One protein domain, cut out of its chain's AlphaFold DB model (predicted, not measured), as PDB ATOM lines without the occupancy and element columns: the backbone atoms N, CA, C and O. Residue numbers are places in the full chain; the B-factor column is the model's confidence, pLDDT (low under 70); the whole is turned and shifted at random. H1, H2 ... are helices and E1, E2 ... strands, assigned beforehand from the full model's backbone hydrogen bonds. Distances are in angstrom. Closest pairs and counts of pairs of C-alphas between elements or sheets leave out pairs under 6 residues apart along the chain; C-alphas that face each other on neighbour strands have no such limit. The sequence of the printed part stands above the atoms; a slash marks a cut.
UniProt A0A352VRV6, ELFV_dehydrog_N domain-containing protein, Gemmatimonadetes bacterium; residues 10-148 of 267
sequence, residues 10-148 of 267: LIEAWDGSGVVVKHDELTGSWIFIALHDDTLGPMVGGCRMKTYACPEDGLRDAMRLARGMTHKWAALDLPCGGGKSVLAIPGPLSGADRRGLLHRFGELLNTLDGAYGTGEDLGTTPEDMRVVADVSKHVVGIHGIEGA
ATOM      1  N   LEU A  10      46.361  -6.248  35.974       95.62
ATOM      2  CA  LEU A  10      45.535  -6.509  34.798       95.62
ATOM      3  C   LEU A  10      46.333  -6.497  33.490       95.62
ATOM      4  O   LEU A  10      46.028  -7.309  32.619       95.62
ATOM      5  N   ILE A  11      47.306  -5.596  33.347       95.25
ATOM      6  CA  ILE A  11      48.133  -5.461  32.142       95.25
ATOM      7  C   ILE A  11      49.239  -6.525  32.129       95.25
ATOM      8  O   ILE A  11      49.412  -7.191  31.115       95.25
ATOM      9  N   GLU A  12      49.927  -6.751  33.251       94.94
ATOM     10  CA  GLU A  12      50.981  -7.770  33.395       94.94
ATOM     11  C   GLU A  12      50.471  -9.196  33.134       94.94
ATOM     12  O   GLU A  12      51.195 -10.031  32.595       94.94
ATOM     13  N   ALA A  13      49.217  -9.484  33.497       95.81
ATOM     14  CA  ALA A  13      48.589 -10.783  33.266       95.81
ATOM     15  C   ALA A  13      47.921 -10.925  31.882       95.81
ATOM     16  O   ALA A  13      47.309 -11.967  31.616       95.81
ATOM     17  N   TRP A  14      47.965  -9.900  31.022       97.81
ATOM     18  CA  TRP A  14      47.289  -9.916  29.724       97.81
ATOM     19  C   TRP A  14      48.225 -10.291  28.570       97.81
ATOM     20  O   TRP A  14      49.388  -9.914  28.527       97.81
ATOM     21  N   ASP A  15      47.686 -11.037  27.603       97.00
ATOM     22  CA  ASP A  15      48.400 -11.583  26.448       97.00
ATOM     23  C   ASP A  15      48.383 -10.675  25.202       97.00
ATOM     24  O   ASP A  15      48.599 -11.154  24.092       97.00
ATOM     25  N   GLY A  16      48.098  -9.380  25.374       96.94
ATOM     26  CA  GLY A  16      48.066  -8.391  24.292       96.94
ATOM     27  C   GLY A  16      49.320  -7.518  24.213       96.94
ATOM     28  O   GLY A  16      49.986  -7.282  25.219       96.94
ATOM     29  N   SER A  17      49.612  -6.994  23.020       96.88
ATOM     30  CA  SER A  17      50.782  -6.152  22.736       96.88
ATOM     31  C   SER A  17      50.883  -4.865  23.565       96.88
ATOM     32  O   SER A  17      51.992  -4.387  23.801       96.88
ATOM     33  N   GLY A  18      49.766  -4.297  24.037       96.69
ATOM     34  CA  GLY A  18      49.805  -3.178  24.980       96.69
ATOM     35  C   GLY A  18      48.477  -2.456  25.197       96.69
ATOM     36  O   GLY A  18      47.468  -2.725  24.546       96.69
ATOM     37  N   VAL A  19      48.469  -1.499  26.126       97.75
ATOM     38  CA  VAL A  19      47.294  -0.663  26.416       97.75
ATOM     39  C   VAL A  19      47.699   0.804  26.511       97.75
ATOM     40  O   VAL A  19      48.611   1.151  27.254       97.75
ATOM     41  N   VAL A  20      46.965   1.676  25.819       98.06
ATOM     42  CA  VAL A  20      46.999   3.125  26.059       98.06
ATOM     43  C   VAL A  20      45.881   3.501  27.023       98.06
ATOM     44  O   VAL A  20      44.725   3.107  26.836       98.06
ATOM     45  N   VAL A  21      46.225   4.285  28.043       97.56
ATOM     46  CA  VAL A  21      45.308   4.768  29.080       97.56
ATOM     47  C   VAL A  21      45.398   6.291  29.156       97.56
ATOM     48  O   VAL A  21      46.492   6.839  29.269       97.56
ATOM     49  N   LYS A  22      44.255   6.982  29.129       97.88
ATOM     50  CA  LYS A  22      44.153   8.433  29.358       97.88
ATOM     51  C   LYS A  22      42.976   8.716  30.287       97.88
ATOM     52  O   LYS A  22      41.854   8.298  30.004       97.88
ATOM     53  N   HIS A  23      43.226   9.432  31.380       98.12
ATOM     54  CA  HIS A  23      42.166  10.033  32.185       98.12
ATOM     55  C   HIS A  23      41.772  11.376  31.558       98.12
ATOM     56  O   HIS A  23      42.637  12.180  31.215       98.12
ATOM     57  N   ASP A  24      40.476  11.601  31.376       98.12
ATOM     58  CA  ASP A  24      39.917  12.833  30.831       98.12
ATOM     59  C   ASP A  24      39.311  13.679  31.953       98.12
ATOM     60  O   ASP A  24      38.127  13.555  32.267       98.12
ATOM     61  N   GLU A  25      40.122  14.552  32.551       97.25
ATOM     62  CA  GLU A  25      39.737  15.379  33.706       97.25
ATOM     63  C   GLU A  25      38.464  16.204  33.464       97.25
ATOM     64  O   GLU A  25      37.649  16.363  34.369       97.25
ATOM     65  N   LEU A  26      38.254  16.669  32.227       97.19
ATOM     66  CA  LEU A  26      37.101  17.490  31.840       97.19
ATOM     67  C   LEU A  26      35.756  16.758  31.945       97.19
ATOM     68  O   LEU A  26      34.736  17.408  32.157       97.19
ATOM     69  N   THR A  27      35.728  15.432  31.784       97.56
ATOM     70  CA  THR A  27      34.495  14.631  31.916       97.56
ATOM     71  C   THR A  27      34.559  13.570  33.014       97.56
ATOM     72  O   THR A  27      33.579  12.853  33.213       97.56
ATOM     73  N   GLY A  28      35.697  13.426  33.703       97.50
ATOM     74  CA  GLY A  28      35.973  12.320  34.626       97.50
ATOM     75  C   GLY A  28      35.971  10.942  33.951       97.50
ATOM     76  O   GLY A  28      35.742   9.931  34.616       97.50
ATOM     77  N   SER A  29      36.145  10.887  32.626       98.38
ATOM     78  CA  SER A  29      36.087   9.639  31.856       98.38
ATOM     79  C   SER A  29      37.459   8.984  31.752       98.38
ATOM     80  O   SER A  29      38.479   9.660  31.644       98.38
ATOM     81  N   TRP A  30      37.488   7.656  31.682       98.56
ATOM     82  CA  TRP A  30      38.695   6.910  31.330       98.56
ATOM     83  C   TRP A  30      38.635   6.439  29.881       98.56
ATOM     84  O   TRP A  30      37.643   5.855  29.441       98.56
ATOM     85  N   ILE A  31      39.707   6.688  29.140       98.69
ATOM     86  CA  ILE A  31      39.900   6.257  27.759       98.69
ATOM     87  C   ILE A  31      40.914   5.117  27.772       98.69
ATOM     88  O   ILE A  31      42.075   5.317  28.127       98.69
ATOM     89  N   PHE A  32      40.473   3.933  27.361       98.69
ATOM     90  CA  PHE A  32      41.317   2.757  27.178       98.69
ATOM     91  C   PHE A  32      41.382   2.404  25.696       98.69
ATOM     92  O   PHE A  32      40.337   2.301  25.051       98.69
ATOM     93  N   ILE A  33      42.579   2.163  25.165       98.75
ATOM     94  CA  ILE A  33      42.790   1.527  23.859       98.75
ATOM     95  C   ILE A  33      43.650   0.290  24.099       98.75
ATOM     96  O   ILE A  33      44.836   0.403  24.384       98.75
ATOM     97  N   ALA A  34      43.033  -0.885  24.027       98.69
ATOM     98  CA  ALA A  34      43.704  -2.166  24.180       98.69
ATOM     99  C   ALA A  34      44.108  -2.707  22.803       98.69
ATOM    100  O   ALA A  34      43.266  -2.835  21.909       98.69
ATOM    101  N   LEU A  35      45.387  -3.030  22.653       98.62
ATOM    102  CA  LEU A  35      46.035  -3.534  21.448       98.62
ATOM    103  C   LEU A  35      46.444  -4.984  21.718       98.62
ATOM    104  O   LEU A  35      47.152  -5.245  22.688       98.62
ATOM    105  N   HIS A  36      45.913  -5.939  20.951       98.62
ATOM    106  CA  HIS A  36      46.148  -7.358  21.224       98.62
ATOM    107  C   HIS A  36      47.237  -7.939  20.327       98.62
ATOM    108  O   HIS A  36      48.237  -8.425  20.836       98.62
ATOM    109  N   ASP A  37      47.025  -7.933  19.011       98.44
ATOM    110  CA  ASP A  37      47.876  -8.638  18.046       98.44
ATOM    111  C   ASP A  37      47.677  -8.029  16.654       98.44
ATOM    112  O   ASP A  37      46.530  -7.843  16.231       98.44
ATOM    113  N   ASP A  38      48.781  -7.713  15.982       97.56
ATOM    114  CA  ASP A  38      48.901  -7.098  14.657       97.56
ATOM    115  C   ASP A  38      49.579  -8.001  13.609       97.56
ATOM    116  O   ASP A  38      49.874  -7.549  12.503       97.56
ATOM    117  N   THR A  39      49.752  -9.298  13.894       97.88
ATOM    118  CA  THR A  39      50.411 -10.283  13.007       97.88
ATOM    119  C   THR A  39      49.820 -10.313  11.592       97.88
ATOM    120  O   THR A  39      50.530 -10.576  10.624       97.88
ATOM    121  N   LEU A  40      48.515 -10.050  11.461       96.06
ATOM    122  CA  LEU A  40      47.800 -10.032  10.179       96.06
ATOM    123  C   LEU A  40      47.700  -8.636   9.537       96.06
ATOM    124  O   LEU A  40      47.216  -8.531   8.412       96.06
ATOM    125  N   GLY A  41      48.120  -7.573  10.225       95.25
ATOM    126  CA  GLY A  41      48.013  -6.185   9.771       95.25
ATOM    127  C   GLY A  41      47.547  -5.216  10.869       95.25
ATOM    128  O   GLY A  41      47.355  -5.622  12.018       95.25
ATOM    129  N   PRO A  42      47.314  -3.932  10.529       95.06
ATOM    130  CA  PRO A  42      46.918  -2.893  11.481       95.06
ATOM    131  C   PRO A  42      45.707  -3.283  12.335       95.06
ATOM    132  O   PRO A  42      44.775  -3.938  11.855       95.06
ATOM    133  N   MET A  43      45.699  -2.882  13.606       98.00
ATOM    134  CA  MET A  43      44.662  -3.308  14.542       98.00
ATOM    135  C   MET A  43      43.353  -2.546  14.316       98.00
ATOM    136  O   MET A  43      43.345  -1.324  14.212       98.00
ATOM    137  N   VAL A  44      42.214  -3.242  14.280       97.44
ATOM    138  CA  VAL A  44      40.904  -2.606  14.040       97.44
ATOM    139  C   VAL A  44      39.875  -3.037  15.080       97.44
ATOM    140  O   VAL A  44      39.677  -4.233  15.319       97.44
ATOM    141  N   GLY A  45      39.167  -2.068  15.666       97.12
ATOM    142  CA  GLY A  45      38.155  -2.307  16.696       97.12
ATOM    143  C   GLY A  45      37.116  -1.193  16.827       97.12
ATOM    144  O   GLY A  45      37.389  -0.030  16.593       97.12
ATOM    145  N   GLY A  46      35.886  -1.532  17.220       96.75
ATOM    146  CA  GLY A  46      34.876  -0.511  17.544       96.75
ATOM    147  C   GLY A  46      35.130   0.174  18.899       96.75
ATOM    148  O   GLY A  46      35.531  -0.508  19.844       96.75
ATOM    149  N   CYS A  47      34.830   1.463  19.025       98.25
ATOM    150  CA  CYS A  47      34.871   2.235  20.261       98.25
ATOM    151  C   CYS A  47      33.571   2.071  21.052       98.25
ATOM    152  O   CYS A  47      32.481   2.373  20.572       98.25
ATOM    153  N   ARG A  48      33.674   1.578  22.285       98.50
ATOM    154  CA  ARG A  48      32.540   1.423  23.202       98.50
ATOM    155  C   ARG A  48      32.488   2.590  24.169       98.50
ATOM    156  O   ARG A  48      33.468   2.825  24.858       98.50
ATOM    157  N   MET A  49      31.332   3.225  24.328       98.50
ATOM    158  CA  MET A  49      31.123   4.231  25.372       98.50
ATOM    159  C   MET A  49      30.099   3.722  26.392       98.50
ATOM    160  O   MET A  49      28.956   3.423  26.044       98.50
ATOM    161  N   LYS A  50      30.502   3.553  27.655       97.69
ATOM    162  CA  LYS A  50      29.671   2.866  28.660       97.69
ATOM    163  C   LYS A  50      30.084   3.244  30.086       97.69
ATOM    164  O   LYS A  50      31.258   3.455  30.346       97.69
ATOM    165  N   THR A  51      29.134   3.247  31.020       97.69
ATOM    166  CA  THR A  51      29.422   3.332  32.461       97.69
ATOM    167  C   THR A  51      29.938   2.000  33.020       97.69
ATOM    168  O   THR A  51      29.512   0.910  32.608       97.69
ATOM    169  N   TYR A  52      30.858   2.063  33.977       96.38
ATOM    170  CA  TYR A  52      31.423   0.910  34.688       96.38
ATOM    171  C   TYR A  52      31.372   1.170  36.202       96.38
ATOM    172  O   TYR A  52      31.157   2.307  36.610       96.38
ATOM    173  N   ALA A  53      31.485   0.123  37.026       94.31
ATOM    174  CA  ALA A  53      31.486   0.287  38.484       94.31
ATOM    175  C   ALA A  53      32.794   0.931  38.970       94.31
ATOM    176  O   ALA A  53      32.773   1.790  39.845       94.31
ATOM    177  N   CYS A  54      33.902   0.547  38.338       92.81
ATOM    178  CA  CYS A  54      35.232   1.114  38.503       92.81
ATOM    179  C   CYS A  54      35.962   1.147  37.137       92.81
ATOM    180  O   CYS A  54      35.542   0.445  36.203       92.81
ATOM    181  N   PRO A  55      37.022   1.961  36.973       93.88
ATOM    182  CA  PRO A  55      37.810   2.029  35.737       93.88
ATOM    183  C   PRO A  55      38.411   0.680  35.292       93.88
ATOM    184  O   PRO A  55      38.470   0.395  34.093       93.88
ATOM    185  N   GLU A  56      38.770  -0.186  36.240       95.56
ATOM    186  CA  GLU A  56      39.352  -1.524  36.056       95.56
ATOM    187  C   GLU A  56      38.430  -2.428  35.225       95.56
ATOM    188  O   GLU A  56      38.884  -3.196  34.375       95.56
ATOM    189  N   ASP A  57      37.113  -2.322  35.426       96.75
ATOM    190  CA  ASP A  57      36.123  -3.041  34.621       96.75
ATOM    191  C   ASP A  57      36.063  -2.527  33.171       96.75
ATOM    192  O   ASP A  57      35.735  -3.297  32.262       96.75
ATOM    193  N   GLY A  58      36.377  -1.248  32.945       97.75
ATOM    194  CA  GLY A  58      36.511  -0.647  31.616       97.75
ATOM    195  C   GLY A  58      37.727  -1.196  30.874       97.75
ATOM    196  O   GLY A  58      37.585  -1.715  29.763       97.75
ATOM    197  N   LEU A  59      38.888  -1.182  31.536       98.19
ATOM    198  CA  LEU A  59      40.136  -1.787  31.061       98.19
ATOM    199  C   LEU A  59      39.951  -3.280  30.736       98.19
ATOM    200  O   LEU A  59      40.252  -3.732  29.630       98.19
ATOM    201  N   ARG A  60      39.363  -4.044  31.665       97.88
ATOM    202  CA  ARG A  60      39.094  -5.480  31.493       97.88
ATOM    203  C   ARG A  60      38.123  -5.763  30.341       97.88
ATOM    204  O   ARG A  60      38.276  -6.778  29.659       97.88
ATOM    205  N   ASP A  61      37.135  -4.898  30.090       98.38
ATOM    206  CA  ASP A  61      36.256  -5.030  28.918       98.38
ATOM    207  C   ASP A  61      37.012  -4.717  27.616       98.38
ATOM    208  O   ASP A  61      36.847  -5.463  26.651       98.38
ATOM    209  N   ALA A  62      37.885  -3.700  27.598       98.69
ATOM    210  CA  ALA A  62      38.722  -3.354  26.445       98.69
ATOM    211  C   ALA A  62      39.645  -4.516  26.040       98.69
ATOM    212  O   ALA A  62      39.525  -5.021  24.923       98.69
ATOM    213  N   MET A  63      40.479  -5.010  26.961       98.62
ATOM    214  CA  MET A  63      41.428  -6.114  26.725       98.62
ATOM    215  C   MET A  63      40.724  -7.386  26.225       98.62
ATOM    216  O   MET A  63      41.072  -7.965  25.190       98.62
ATOM    217  N   ARG A  64      39.638  -7.781  26.903       98.50
ATOM    218  CA  ARG A  64      38.822  -8.952  26.541       98.50
ATOM    219  C   ARG A  64      38.180  -8.820  25.156       98.50
ATOM    220  O   ARG A  64      37.964  -9.827  24.478       98.50
ATOM    221  N   LEU A  65      37.802  -7.609  24.753       98.62
ATOM    222  CA  LEU A  65      37.210  -7.341  23.443       98.62
ATOM    223  C   LEU A  65      38.268  -7.221  22.341       98.62
ATOM    224  O   LEU A  65      37.995  -7.704  21.247       98.62
ATOM    225  N   ALA A  66      39.447  -6.660  22.620       98.69
ATOM    226  CA  ALA A  66      40.568  -6.584  21.678       98.69
ATOM    227  C   ALA A  66      41.008  -7.988  21.246       98.69
ATOM    228  O   ALA A  66      40.990  -8.298  20.056       98.69
ATOM    229  N   ARG A  67      41.205  -8.893  22.217       98.56
ATOM    230  CA  ARG A  67      41.409 -10.329  21.960       98.56
ATOM    231  C   ARG A  67      40.295 -10.943  21.113       98.56
ATOM    232  O   ARG A  67      40.548 -11.748  20.221       98.56
ATOM    233  N   GLY A  68      39.045 -10.559  21.373       98.06
ATOM    234  CA  GLY A  68      37.896 -10.981  20.569       98.06
ATOM    235  C   GLY A  68      37.944 -10.487  19.118       98.06
ATOM    236  O   GLY A  68      37.509 -11.212  18.226       98.06
ATOM    237  N   MET A  69      38.488  -9.292  18.869       98.25
ATOM    238  CA  MET A  69      38.671  -8.748  17.521       98.25
ATOM    239  C   MET A  69      39.755  -9.506  16.746       98.25
ATOM    240  O   MET A  69      39.500  -9.847  15.596       98.25
ATOM    241  N   THR A  70      40.882  -9.871  17.372       98.44
ATOM    242  CA  THR A  70      41.939 -10.692  16.739       98.44
ATOM    243  C   THR A  70      41.363 -11.990  16.178       98.44
ATOM    244  O   THR A  70      41.460 -12.267  14.986       98.44
ATOM    245  N   HIS A  71      40.663 -12.750  17.026       97.94
ATOM    246  CA  HIS A  71      40.055 -14.020  16.627       97.94
ATOM    247  C   HIS A  71      38.952 -13.827  15.577       97.94
ATOM    248  O   HIS A  71      38.767 -14.691  14.724       97.94
ATOM    249  N   LYS A  72      38.218 -12.706  15.618       95.94
ATOM    250  CA  LYS A  72      37.205 -12.373  14.608       95.94
ATOM    251  C   LYS A  72      37.843 -12.132  13.239       95.94
ATOM    252  O   LYS A  72      37.315 -12.644  12.259       95.94
ATOM    253  N   TRP A  73      38.913 -11.344  13.155       95.94
ATOM    254  CA  TRP A  73      39.547 -11.021  11.875       95.94
ATOM    255  C   TRP A  73      40.283 -12.222  11.282       95.94
ATOM    256  O   TRP A  73      40.047 -12.540  10.119       95.94
ATOM    257  N   ALA A  74      41.022 -12.975  12.104       96.75
ATOM    258  CA  ALA A  74      41.645 -14.232  11.690       96.75
ATOM    259  C   ALA A  74      40.613 -15.263  11.185       96.75
ATOM    260  O   ALA A  74      40.805 -15.876  10.141       96.75
ATOM    261  N   ALA A  75      39.469 -15.417  11.865       95.62
ATOM    262  CA  ALA A  75      38.402 -16.330  11.431       95.62
ATOM    263  C   ALA A  75      37.626 -15.861  10.181       95.62
ATOM    264  O   ALA A  75      36.790 -16.609   9.670       95.62
ATOM    265  N   LEU A  76      37.858 -14.630   9.717       92.19
ATOM    266  CA  LEU A  76      37.303 -14.072   8.481       92.19
ATOM    267  C   LEU A  76      38.348 -13.974   7.355       92.19
ATOM    268  O   LEU A  76      37.993 -13.492   6.284       92.19
ATOM    269  N   ASP A  77      39.588 -14.414   7.601       93.75
ATOM    270  CA  ASP A  77      40.735 -14.288   6.688       93.75
ATOM    271  C   ASP A  77      40.950 -12.842   6.193       93.75
ATOM    272  O   ASP A  77      41.169 -12.570   5.013       93.75
ATOM    273  N   LEU A  78      40.810 -11.878   7.114       92.94
ATOM    274  CA  LEU A  78      41.017 -10.456   6.838       92.94
ATOM    275  C   LEU A  78      42.385  -9.991   7.367       92.94
ATOM    276  O   LEU A  78      42.730 -10.339   8.499       92.94
ATOM    277  N   PRO A  79      43.130  -9.158   6.608       95.12
ATOM    278  CA  PRO A  79      44.457  -8.664   6.981       95.12
ATOM    279  C   PRO A  79      44.366  -7.524   8.014       95.12
ATOM    280  O   PRO A  79      44.722  -6.374   7.749       95.12
ATOM    281  N   CYS A  80      43.811  -7.838   9.187       95.81
ATOM    282  CA  CYS A  80      43.569  -6.899  10.276       95.81
ATOM    283  C   CYS A  80      43.928  -7.525  11.627       95.81
ATOM    284  O   CYS A  80      43.455  -8.611  11.972       95.81
ATOM    285  N   GLY A  81      44.677  -6.784  12.435       97.88
ATOM    286  CA  GLY A  81      44.924  -7.093  13.836       97.88
ATOM    287  C   GLY A  81      43.724  -6.780  14.739       97.88
ATOM    288  O   GLY A  81      42.774  -6.086  14.359       97.88
ATOM    289  N   GLY A  82      43.761  -7.263  15.978       98.25
ATOM    290  CA  GLY A  82      42.715  -7.012  16.970       98.25
ATOM    291  C   GLY A  82      43.055  -5.891  17.943       98.25
ATOM    292  O   GLY A  82      44.010  -5.989  18.706       98.25
ATOM    293  N   GLY A  83      42.206  -4.865  17.986       98.44
ATOM    294  CA  GLY A  83      42.244  -3.830  19.020       98.44
ATOM    295  C   GLY A  83      40.848  -3.501  19.552       98.44
ATOM    296  O   GLY A  83      39.837  -3.986  19.030       98.44
ATOM    297  N   LYS A  84      40.764  -2.674  20.596       98.75
ATOM    298  CA  LYS A  84      39.491  -2.137  21.095       98.75
ATOM    299  C   LYS A  84      39.657  -0.845  21.880       98.75
ATOM    300  O   LYS A  84      40.511  -0.773  22.755       98.75
ATOM    301  N   SER A  85      38.737   0.098  21.683       98.81
ATOM    302  CA  SER A  85      38.602   1.268  22.554       98.81
ATOM    303  C   SER A  85      37.406   1.155  23.500       98.81
ATOM    304  O   SER A  85      36.323   0.712  23.101       98.81
ATOM    305  N   VAL A  86      37.588   1.592  24.746       98.88
ATOM    306  CA  VAL A  86      36.526   1.777  25.742       98.88
ATOM    307  C   VAL A  86      36.647   3.172  26.352       98.88
ATOM    308  O   VAL A  86      37.645   3.497  26.986       98.88
ATOM    309  N   LEU A  87      35.596   3.970  26.186       98.75
ATOM    310  CA  LEU A  87      35.344   5.220  26.890       98.75
ATOM    311  C   LEU A  87      34.466   4.892  28.108       98.75
ATOM    312  O   LEU A  87      33.240   4.746  28.005       98.75
ATOM    313  N   ALA A  88      35.114   4.699  29.251       98.38
ATOM    314  CA  ALA A  88      34.476   4.456  30.534       98.38
ATOM    315  C   ALA A  88      34.043   5.798  31.145       98.38
ATOM    316  O   ALA A  88      34.820   6.471  31.819       98.38
ATOM    317  N   ILE A  89      32.802   6.191  30.859       98.25
ATOM    318  CA  ILE A  89      32.210   7.462  31.304       98.25
ATOM    319  C   ILE A  89      31.604   7.318  32.714       98.25
ATOM    320  O   ILE A  89      31.045   6.257  33.012       98.25
ATOM    321  N   PRO A  90      31.634   8.355  33.574       96.12
ATOM    322  CA  PRO A  90      31.020   8.291  34.907       96.12
ATOM    323  C   PRO A  90      29.481   8.346  34.858       96.12
ATOM    324  O   PRO A  90      28.800   7.795  35.720       96.12
ATOM    325  N   GLY A  91      28.915   8.960  33.818       95.25
ATOM    326  CA  GLY A  91      27.475   9.062  33.582       95.25
ATOM    327  C   GLY A  91      27.174   9.411  32.120       95.25
ATOM    328  O   GLY A  91      28.108   9.605  31.346       95.25
ATOM    329  N   PRO A  92      25.895   9.462  31.701       94.69
ATOM    330  CA  PRO A  92      25.527   9.806  30.327       94.69
ATOM    331  C   PRO A  92      26.043  11.193  29.915       94.69
ATOM    332  O   PRO A  92      25.719  12.182  30.565       94.69
ATOM    333  N   LEU A  93      26.790  11.263  28.809       95.12
ATOM    334  CA  LEU A  93      27.294  12.512  28.226       95.12
ATOM    335  C   LEU A  93      26.501  12.895  26.970       95.12
ATOM    336  O   LEU A  93      26.166  12.033  26.148       95.12
ATOM    337  N   SER A  94      26.259  14.192  26.787       95.56
ATOM    338  CA  SER A  94      25.569  14.774  25.630       95.56
ATOM    339  C   SER A  94      26.215  16.103  25.209       95.56
ATOM    340  O   SER A  94      27.120  16.599  25.878       95.56
ATOM    341  N   GLY A  95      25.787  16.661  24.072       96.81
ATOM    342  CA  GLY A  95      26.196  17.997  23.628       96.81
ATOM    343  C   GLY A  95      27.715  18.197  23.537       96.81
ATOM    344  O   GLY A  95      28.434  17.362  22.984       96.81
ATOM    345  N   ALA A  96      28.184  19.328  24.075       97.25
ATOM    346  CA  ALA A  96      29.584  19.739  24.030       97.25
ATOM    347  C   ALA A  96      30.523  18.748  24.739       97.25
ATOM    348  O   ALA A  96      31.572  18.427  24.184       97.25
ATOM    349  N   ASP A  97      30.134  18.200  25.893       97.62
ATOM    350  CA  ASP A  97      30.985  17.289  26.675       97.62
ATOM    351  C   ASP A  97      31.237  15.979  25.925       97.62
ATOM    352  O   ASP A  97      32.374  15.510  25.824       97.62
ATOM    353  N   ARG A  98      30.179  15.423  25.317       98.31
ATOM    354  CA  ARG A  98      30.282  14.234  24.458       98.31
ATOM    355  C   ARG A  98      31.173  14.502  23.247       98.31
ATOM    356  O   ARG A  98      32.059  13.699  22.963       98.31
ATOM    357  N   ARG A  99      30.954  15.622  22.545       98.50
ATOM    358  CA  ARG A  99      31.753  16.003  21.368       98.50
ATOM    359  C   ARG A  99      33.224  16.213  21.739       98.50
ATOM    360  O   ARG A  99      34.095  15.694  21.050       98.50
ATOM    361  N   GLY A 100      33.491  16.894  22.850       98.56
ATOM    362  CA  GLY A 100      34.836  17.133  23.365       98.56
ATOM    363  C   GLY A 100      35.568  15.845  23.745       98.56
ATOM    364  O   GLY A 100      36.727  15.683  23.372       98.56
ATOM    365  N   LEU A 101      34.902  14.902  24.423       98.81
ATOM    366  CA  LEU A 101      35.495  13.597  24.743       98.81
ATOM    367  C   LEU A 101      35.850  12.804  23.473       98.81
ATOM    368  O   LEU A 101      36.916  12.195  23.409       98.81
ATOM    369  N   LEU A 102      34.987  12.831  22.452       98.69
ATOM    370  CA  LEU A 102      35.238  12.168  21.168       98.69
ATOM    371  C   LEU A 102      36.391  12.821  20.388       98.69
ATOM    372  O   LEU A 102      37.220  12.100  19.837       98.69
ATOM    373  N   HIS A 103      36.507  14.153  20.408       98.62
ATOM    374  CA  HIS A 103      37.667  14.872  19.853       98.62
ATOM    375  C   HIS A 103      38.962  14.458  20.565       98.62
ATOM    376  O   HIS A 103      39.900  14.003  19.916       98.62
ATOM    377  N   ARG A 104      38.986  14.477  21.904       98.56
ATOM    378  CA  ARG A 104      40.167  14.092  22.708       98.56
ATOM    379  C   ARG A 104      40.517  12.603  22.648       98.56
ATOM    380  O   ARG A 104      41.644  12.231  22.996       98.56
ATOM    381  N   PHE A 105      39.573  11.760  22.225       98.75
ATOM    382  CA  PHE A 105      39.802  10.371  21.826       98.75
ATOM    383  C   PHE A 105      40.425  10.288  20.424       98.75
ATOM    384  O   PHE A 105      41.402   9.567  20.255       98.75
ATOM    385  N   GLY A 106      39.942  11.061  19.446       98.38
ATOM    386  CA  GLY A 106      40.548  11.156  18.111       98.38
ATOM    387  C   GLY A 106      41.989  11.678  18.126       98.38
ATOM    388  O   GLY A 106      42.859  11.110  17.469       98.38
ATOM    389  N   GLU A 107      42.282  12.675  18.960       98.25
ATOM    390  CA  GLU A 107      43.654  13.131  19.229       98.25
ATOM    391  C   GLU A 107      44.547  11.997  19.762       98.25
ATOM    392  O   GLU A 107      45.690  11.863  19.334       98.25
ATOM    393  N   LEU A 108      44.021  11.150  20.656       98.44
ATOM    394  CA  LEU A 108      44.745   9.992  21.197       98.44
ATOM    395  C   LEU A 108      44.936   8.879  20.151       98.44
ATOM    396  O   LEU A 108      45.942   8.177  20.186       98.44
ATOM    397  N   LEU A 109      44.016   8.720  19.194       97.50
ATOM    398  CA  LEU A 109      44.216   7.806  18.062       97.50
ATOM    399  C   LEU A 109      45.375   8.260  17.169       97.50
ATOM    400  O   LEU A 109      46.131   7.425  16.679       97.50
ATOM    401  N   ASN A 110      45.557   9.571  16.988       97.88
ATOM    402  CA  ASN A 110      46.660  10.097  16.184       97.88
ATOM    403  C   ASN A 110      48.036   9.801  16.807       97.88
ATOM    404  O   ASN A 110      49.002   9.639  16.066       97.88
ATOM    405  N   THR A 111      48.145   9.653  18.135       97.44
ATOM    406  CA  THR A 111      49.419   9.267  18.782       97.44
ATOM    407  C   THR A 111      49.791   7.796  18.571       97.44
ATOM    408  O   THR A 111      50.866   7.385  18.995       97.44
ATOM    409  N   LEU A 112      48.915   6.997  17.950       96.44
ATOM    410  CA  LEU A 112      49.183   5.609  17.556       96.44
ATOM    411  C   LEU A 112      49.646   5.476  16.094       96.44
ATOM    412  O   LEU A 112      49.863   4.354  15.648       96.44
ATOM    413  N   ASP A 113      49.747   6.583  15.345       94.12
ATOM    414  CA  ASP A 113      50.217   6.661  13.947       94.12
ATOM    415  C   ASP A 113      49.691   5.543  13.017       94.12
ATOM    416  O   ASP A 113      50.396   4.956  12.201       94.12
ATOM    417  N   GLY A 114      48.407   5.202  13.162       92.56
ATOM    418  CA  GLY A 114      47.749   4.174  12.352       92.56
ATOM    419  C   GLY A 114      47.971   2.720  12.762       92.56
ATOM    420  O   GLY A 114      47.378   1.850  12.126       92.56
ATOM    421  N   ALA A 115      48.690   2.439  13.853       95.31
ATOM    422  CA  ALA A 115      48.743   1.100  14.450       95.31
ATOM    423  C   ALA A 115      47.351   0.585  14.876       95.31
ATOM    424  O   ALA A 115      47.130  -0.626  14.941       95.31
ATOM    425  N   TYR A 116      46.399   1.493  15.133       98.06
ATOM    426  CA  TYR A 116      45.011   1.168  15.448       98.06
ATOM    427  C   TYR A 116      44.002   2.078  14.730       98.06
ATOM    428  O   TYR A 116      44.145   3.301  14.729       98.06
ATOM    429  N   GLY A 117      42.948   1.478  14.170       97.06
ATOM    430  CA  GLY A 117      41.784   2.157  13.593       97.06
ATOM    431  C   GLY A 117      40.492   1.857  14.361       97.06
ATOM    432  O   GLY A 117      40.184   0.698  14.658       97.06
ATOM    433  N   THR A 118      39.706   2.898  14.654       97.44
ATOM    434  CA  THR A 118      38.444   2.772  15.398       97.44
ATOM    435  C   THR A 118      37.216   2.705  14.487       97.44
ATOM    436  O   THR A 118      37.177   3.356  13.454       97.44
ATOM    437  N   GLY A 119      36.168   1.998  14.898       94.56
ATOM    438  CA  GLY A 119      34.804   2.148  14.361       94.56
ATOM    439  C   GLY A 119      33.787   2.347  15.486       94.56
ATOM    440  O   GLY A 119      34.177   2.593  16.625       94.56
ATOM    441  N   GLU A 120      32.497   2.173  15.220       93.19
ATOM    442  CA  GLU A 120      31.457   2.204  16.261       93.19
ATOM    443  C   GLU A 120      31.332   0.885  17.061       93.19
ATOM    444  O   GLU A 120      31.611  -0.216  16.578       93.19
ATOM    445  N   ASP A 121      30.900   0.996  18.317       94.69
ATOM    446  CA  ASP A 121      30.393  -0.084  19.180       94.69
ATOM    447  C   ASP A 121      29.308   0.483  20.125       94.69
ATOM    448  O   ASP A 121      28.954   1.662  20.081       94.69
ATOM    449  N   LEU A 122      28.787  -0.355  21.023       93.31
ATOM    450  CA  LEU A 122      27.810  -0.030  22.058       93.31
ATOM    451  C   LEU A 122      28.053   1.343  22.713       93.31
ATOM    452  O   LEU A 122      29.066   1.553  23.379       93.31
ATOM    453  N   GLY A 123      27.067   2.232  22.583       94.62
ATOM    454  CA  GLY A 123      27.076   3.571  23.182       94.62
ATOM    455  C   GLY A 123      27.761   4.648  22.336       94.62
ATOM    456  O   GLY A 123      27.746   5.815  22.729       94.62
ATOM    457  N   THR A 124      28.291   4.277  21.172       95.12
ATOM    458  CA  THR A 124      28.638   5.183  20.071       95.12
ATOM    459  C   THR A 124      27.751   4.889  18.856       95.12
ATOM    460  O   THR A 124      26.972   3.933  18.863       95.12
ATOM    461  N   THR A 125      27.836   5.744  17.846       91.69
ATOM    462  CA  THR A 125      27.027   5.742  16.623       91.69
ATOM    463  C   THR A 125      27.900   6.146  15.426       91.69
ATOM    464  O   THR A 125      28.984   6.702  15.645       91.69
ATOM    465  N   PRO A 126      27.431   5.978  14.175       89.44
ATOM    466  CA  PRO A 126      28.156   6.484  13.009       89.44
ATOM    467  C   PRO A 126      28.432   7.995  13.079       89.44
ATOM    468  O   PRO A 126      29.461   8.469  12.605       89.44
ATOM    469  N   GLU A 127      27.530   8.759  13.704       90.88
ATOM    470  CA  GLU A 127      27.684  10.206  13.881       90.88
ATOM    471  C   GLU A 127      28.780  10.542  14.900       90.88
ATOM    472  O   GLU A 127      29.597  11.425  14.660       90.88
ATOM    473  N   ASP A 128      28.887   9.777  15.992       94.94
ATOM    474  CA  ASP A 128      30.024   9.904  16.913       94.94
ATOM    475  C   ASP A 128      31.354   9.604  16.207       94.94
ATOM    476  O   ASP A 128      32.364  10.237  16.499       94.94
ATOM    477  N   MET A 129      31.364   8.665  15.256       95.25
ATOM    478  CA  MET A 129      32.558   8.358  14.467       95.25
ATOM    479  C   MET A 129      32.912   9.470  13.473       95.25
ATOM    480  O   MET A 129      34.098   9.710  13.258       95.25
ATOM    481  N   ARG A 130      31.939  10.232  12.947       92.75
ATOM    482  CA  ARG A 130      32.228  11.490  12.229       92.75
ATOM    483  C   ARG A 130      32.874  12.529  13.135       92.75
ATOM    484  O   ARG A 130      33.856  13.142  12.744       92.75
ATOM    485  N   VAL A 131      32.379  12.670  14.364       96.44
ATOM    486  CA  VAL A 131      32.967  13.583  15.353       96.44
ATOM    487  C   VAL A 131      34.427  13.226  15.674       96.44
ATOM    488  O   VAL A 131      35.237  14.127  15.865       96.44
ATOM    489  N   VAL A 132      34.786  11.938  15.701       97.62
ATOM    490  CA  VAL A 132      36.193  11.498  15.802       97.62
ATOM    491  C   VAL A 132      36.959  11.783  14.500       97.62
ATOM    492  O   VAL A 132      38.115  12.206  14.544       97.62
ATOM    493  N   ALA A 133      36.316  11.598  13.343       95.75
ATOM    494  CA  ALA A 133      36.906  11.838  12.026       95.75
ATOM    495  C   ALA A 133      37.216  13.319  11.734       95.75
ATOM    496  O   ALA A 133      38.116  13.594  10.944       95.75
ATOM    497  N   ASP A 134      36.553  14.263  12.417       95.81
ATOM    498  CA  ASP A 134      36.886  15.699  12.382       95.81
ATOM    499  C   ASP A 134      38.364  15.978  12.733       95.81
ATOM    500  O   ASP A 134      38.915  16.993  12.308       95.81
ATOM    501  N   VAL A 135      38.996  15.105  13.533       97.56
ATOM    502  CA  VAL A 135      40.376  15.272  14.030       97.56
ATOM    503  C   VAL A 135      41.294  14.075  13.764       97.56
ATOM    504  O   VAL A 135      42.503  14.195  13.952       97.56
ATOM    505  N   SER A 136      40.773  12.922  13.327       96.62
ATOM    506  CA  SER A 136      41.576  11.719  13.077       96.62
ATOM    507  C   SER A 136      41.176  10.980  11.804       96.62
ATOM    508  O   SER A 136      40.028  10.593  11.622       96.62
ATOM    509  N   LYS A 137      42.163  10.664  10.958       94.44
ATOM    510  CA  LYS A 137      41.978   9.785   9.786       94.44
ATOM    511  C   LYS A 137      41.818   8.300  10.150       94.44
ATOM    512  O   LYS A 137      41.542   7.484   9.276       94.44
ATOM    513  N   HIS A 138      42.014   7.924  11.416       95.44
ATOM    514  CA  HIS A 138      42.073   6.529  11.870       95.44
ATOM    515  C   HIS A 138      40.694   5.979  12.264       95.44
ATOM    516  O   HIS A 138      40.538   5.301  13.283       95.44
ATOM    517  N   VAL A 139      39.684   6.275  11.442       93.81
ATOM    518  CA  VAL A 139      38.286   5.887  11.657       93.81
ATOM    519  C   VAL A 139      37.779   5.068  10.467       93.81
ATOM    520  O   VAL A 139      37.838   5.504   9.320       93.81
ATOM    521  N   VAL A 140      37.261   3.870  10.738       87.81
ATOM    522  CA  VAL A 140      36.692   2.939   9.755       87.81
ATOM    523  C   VAL A 140      35.161   2.928   9.831       87.81
ATOM    524  O   VAL A 140      34.578   3.151  10.888       87.81
ATOM    525  N   GLY A 141      34.492   2.634   8.712       72.75
ATOM    526  CA  GLY A 141      33.024   2.510   8.665       72.75
ATOM    527  C   GLY A 141      32.242   3.833   8.620       72.75
ATOM    528  O   GLY A 141      31.021   3.819   8.728       72.75
ATOM    529  N   ILE A 142      32.916   4.971   8.430       68.06
ATOM    530  CA  ILE A 142      32.270   6.292   8.271       68.06
ATOM    531  C   ILE A 142      31.795   6.587   6.839       68.06
ATOM    532  O   ILE A 142      30.926   7.437   6.645       68.06
ATOM    533  N   HIS A 143      32.340   5.885   5.842       59.53
ATOM    534  CA  HIS A 143      32.007   6.051   4.427       59.53
ATOM    535  C   HIS A 143      31.305   4.796   3.901       59.53
ATOM    536  O   HIS A 143      31.949   3.825   3.502       59.53
ATOM    537  N   GLY A 144      29.974   4.812   3.913       54.97
ATOM    538  CA  GLY A 144      29.157   3.857   3.177       54.97
ATOM    539  C   GLY A 144      29.073   4.192   1.685       54.97
ATOM    540  O   GLY A 144      29.721   5.116   1.184       54.97
ATOM    541  N   ILE A 145      28.220   3.451   0.975       49.16
ATOM    542  CA  ILE A 145      27.841   3.765  -0.410       49.16
ATOM    543  C   ILE A 145      27.301   5.208  -0.449       49.16
ATOM    544  O   ILE A 145      26.547   5.607   0.437       49.16
ATOM    545  N   GLU A 146      27.741   5.995  -1.436       49.59
ATOM    546  CA  GLU A 146      27.373   7.416  -1.614       49.59
ATOM    547  C   GLU A 146      27.717   8.340  -0.418       49.59
ATOM    548  O   GLU A 146      27.195   9.446  -0.308       49.59
ATOM    549  N   GLY A 147      28.620   7.926   0.483       55.03
ATOM    550  CA  GLY A 147      29.038   8.732   1.642       55.03
ATOM    551  C   GLY A 147      28.044   8.737   2.813       55.03
ATOM    552  O   GLY A 147      28.262   9.425   3.816       55.03
ATOM    553  N   ALA A 148      26.972   7.946   2.725       52.84
ATOM    554  CA  ALA A 148      26.048   7.709   3.827       52.84
ATOM    555  C   ALA A 148      26.757   7.011   5.013       52.84
ATOM    556  O   ALA A 148      27.718   6.267   4.803       52.84
TER     557      ALA A 148
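Overview. This is residues 10 to 148 of the 267 residues of the protein "ELFV_dehydrog_N domain-containing protein" of Gemmatimonadetes bacterium (UniProt A0A352VRV6). A single curled sheet of five strands forms the core, with the long helix H1 packed along one face and H2 on the opposite face. The short helix H3 packs on H2 and meets the sheet at its edge strand E5, and an ending stretch with no named element, residues 134 to 148, follows it. The printed part has 139 residues, with five named strands and three named helices in the order E1, E2, E3, H1, E4, H2, E5, H3. The mixed sheet runs E1, E2, E4, E3, E5, and the class is mixed, helices and strands. The whole is compact, with a radius of gyration of the C-alphas of 14.1 A and spans of 43 by 39 by 24 A.

Along the chain. E1 is residues 18 to 24, 19.7 A long, from C-alpha 18 at (49.805, -3.178, 24.980). E2, residues 29 to 37, is 25.8 A long, and E3, residues 43 to 50, is 21.5 A. H1, residues 55 to 74, is 29.3 A long and begins at C-alpha 55 at (37.810, 2.029, 35.737). E4 is residues 81 to 88, 22.8 A. H2, residues 95 to 110, is 23.2 A long. E5 is residues 116 to 120, 13.6 A, and H3, residues 126 to 133, 10.3 A, ends at C-alpha 133 at (36.906, 11.838, 12.026).

Arrangement. The sheet is twisted, with edge strands E1 and E5. E1 and E2 form a hairpin, antiparallel at 169 degrees, with N 20 and O 33 at 2.9 A. E2 and E4 are antiparallel, with N 34 and O 84 at 2.8 A. E4 and E3 are parallel, with N 48 and O 85 at 2.9 A. E3 and E5 are parallel at 44 degrees, with N 47 and O 119 at 2.7 A. The arrangement has three layers, helices on both faces of a sheet: H1 on one, H2 and H3 on the other. H1 has a height over the sheet of 6.6 A; its closest C-alphas to E4 are Thr 70 and Gly 82, 3.8 A apart. E3, H1 and E4 make a strand-helix-strand unit, two parallel neighbour strands with a helix between, its crossover right-handed. E4, H2 and E5 make a split one, with E3 between the strands, also right-handed. H2 touches H3 with residues 99 to 106 alone, at a steep tilt of 55 degrees, the same way; the closest C-alphas, Gly 106 and Val 132, are 4.9 A apart. H1 is apart from H2 and H3. In H1 and H3 every O i to N i+4 pair is within hydrogen-bond range, in H2 11 of 12.

Size, cuts and confidence. The two C-alphas farthest apart, of Glu 12 and Glu 146, are 44.9 A apart. The printed part has no cut and no long link. The mean pLDDT of the printed part is 94.5; residues 142 to 148 are under 70.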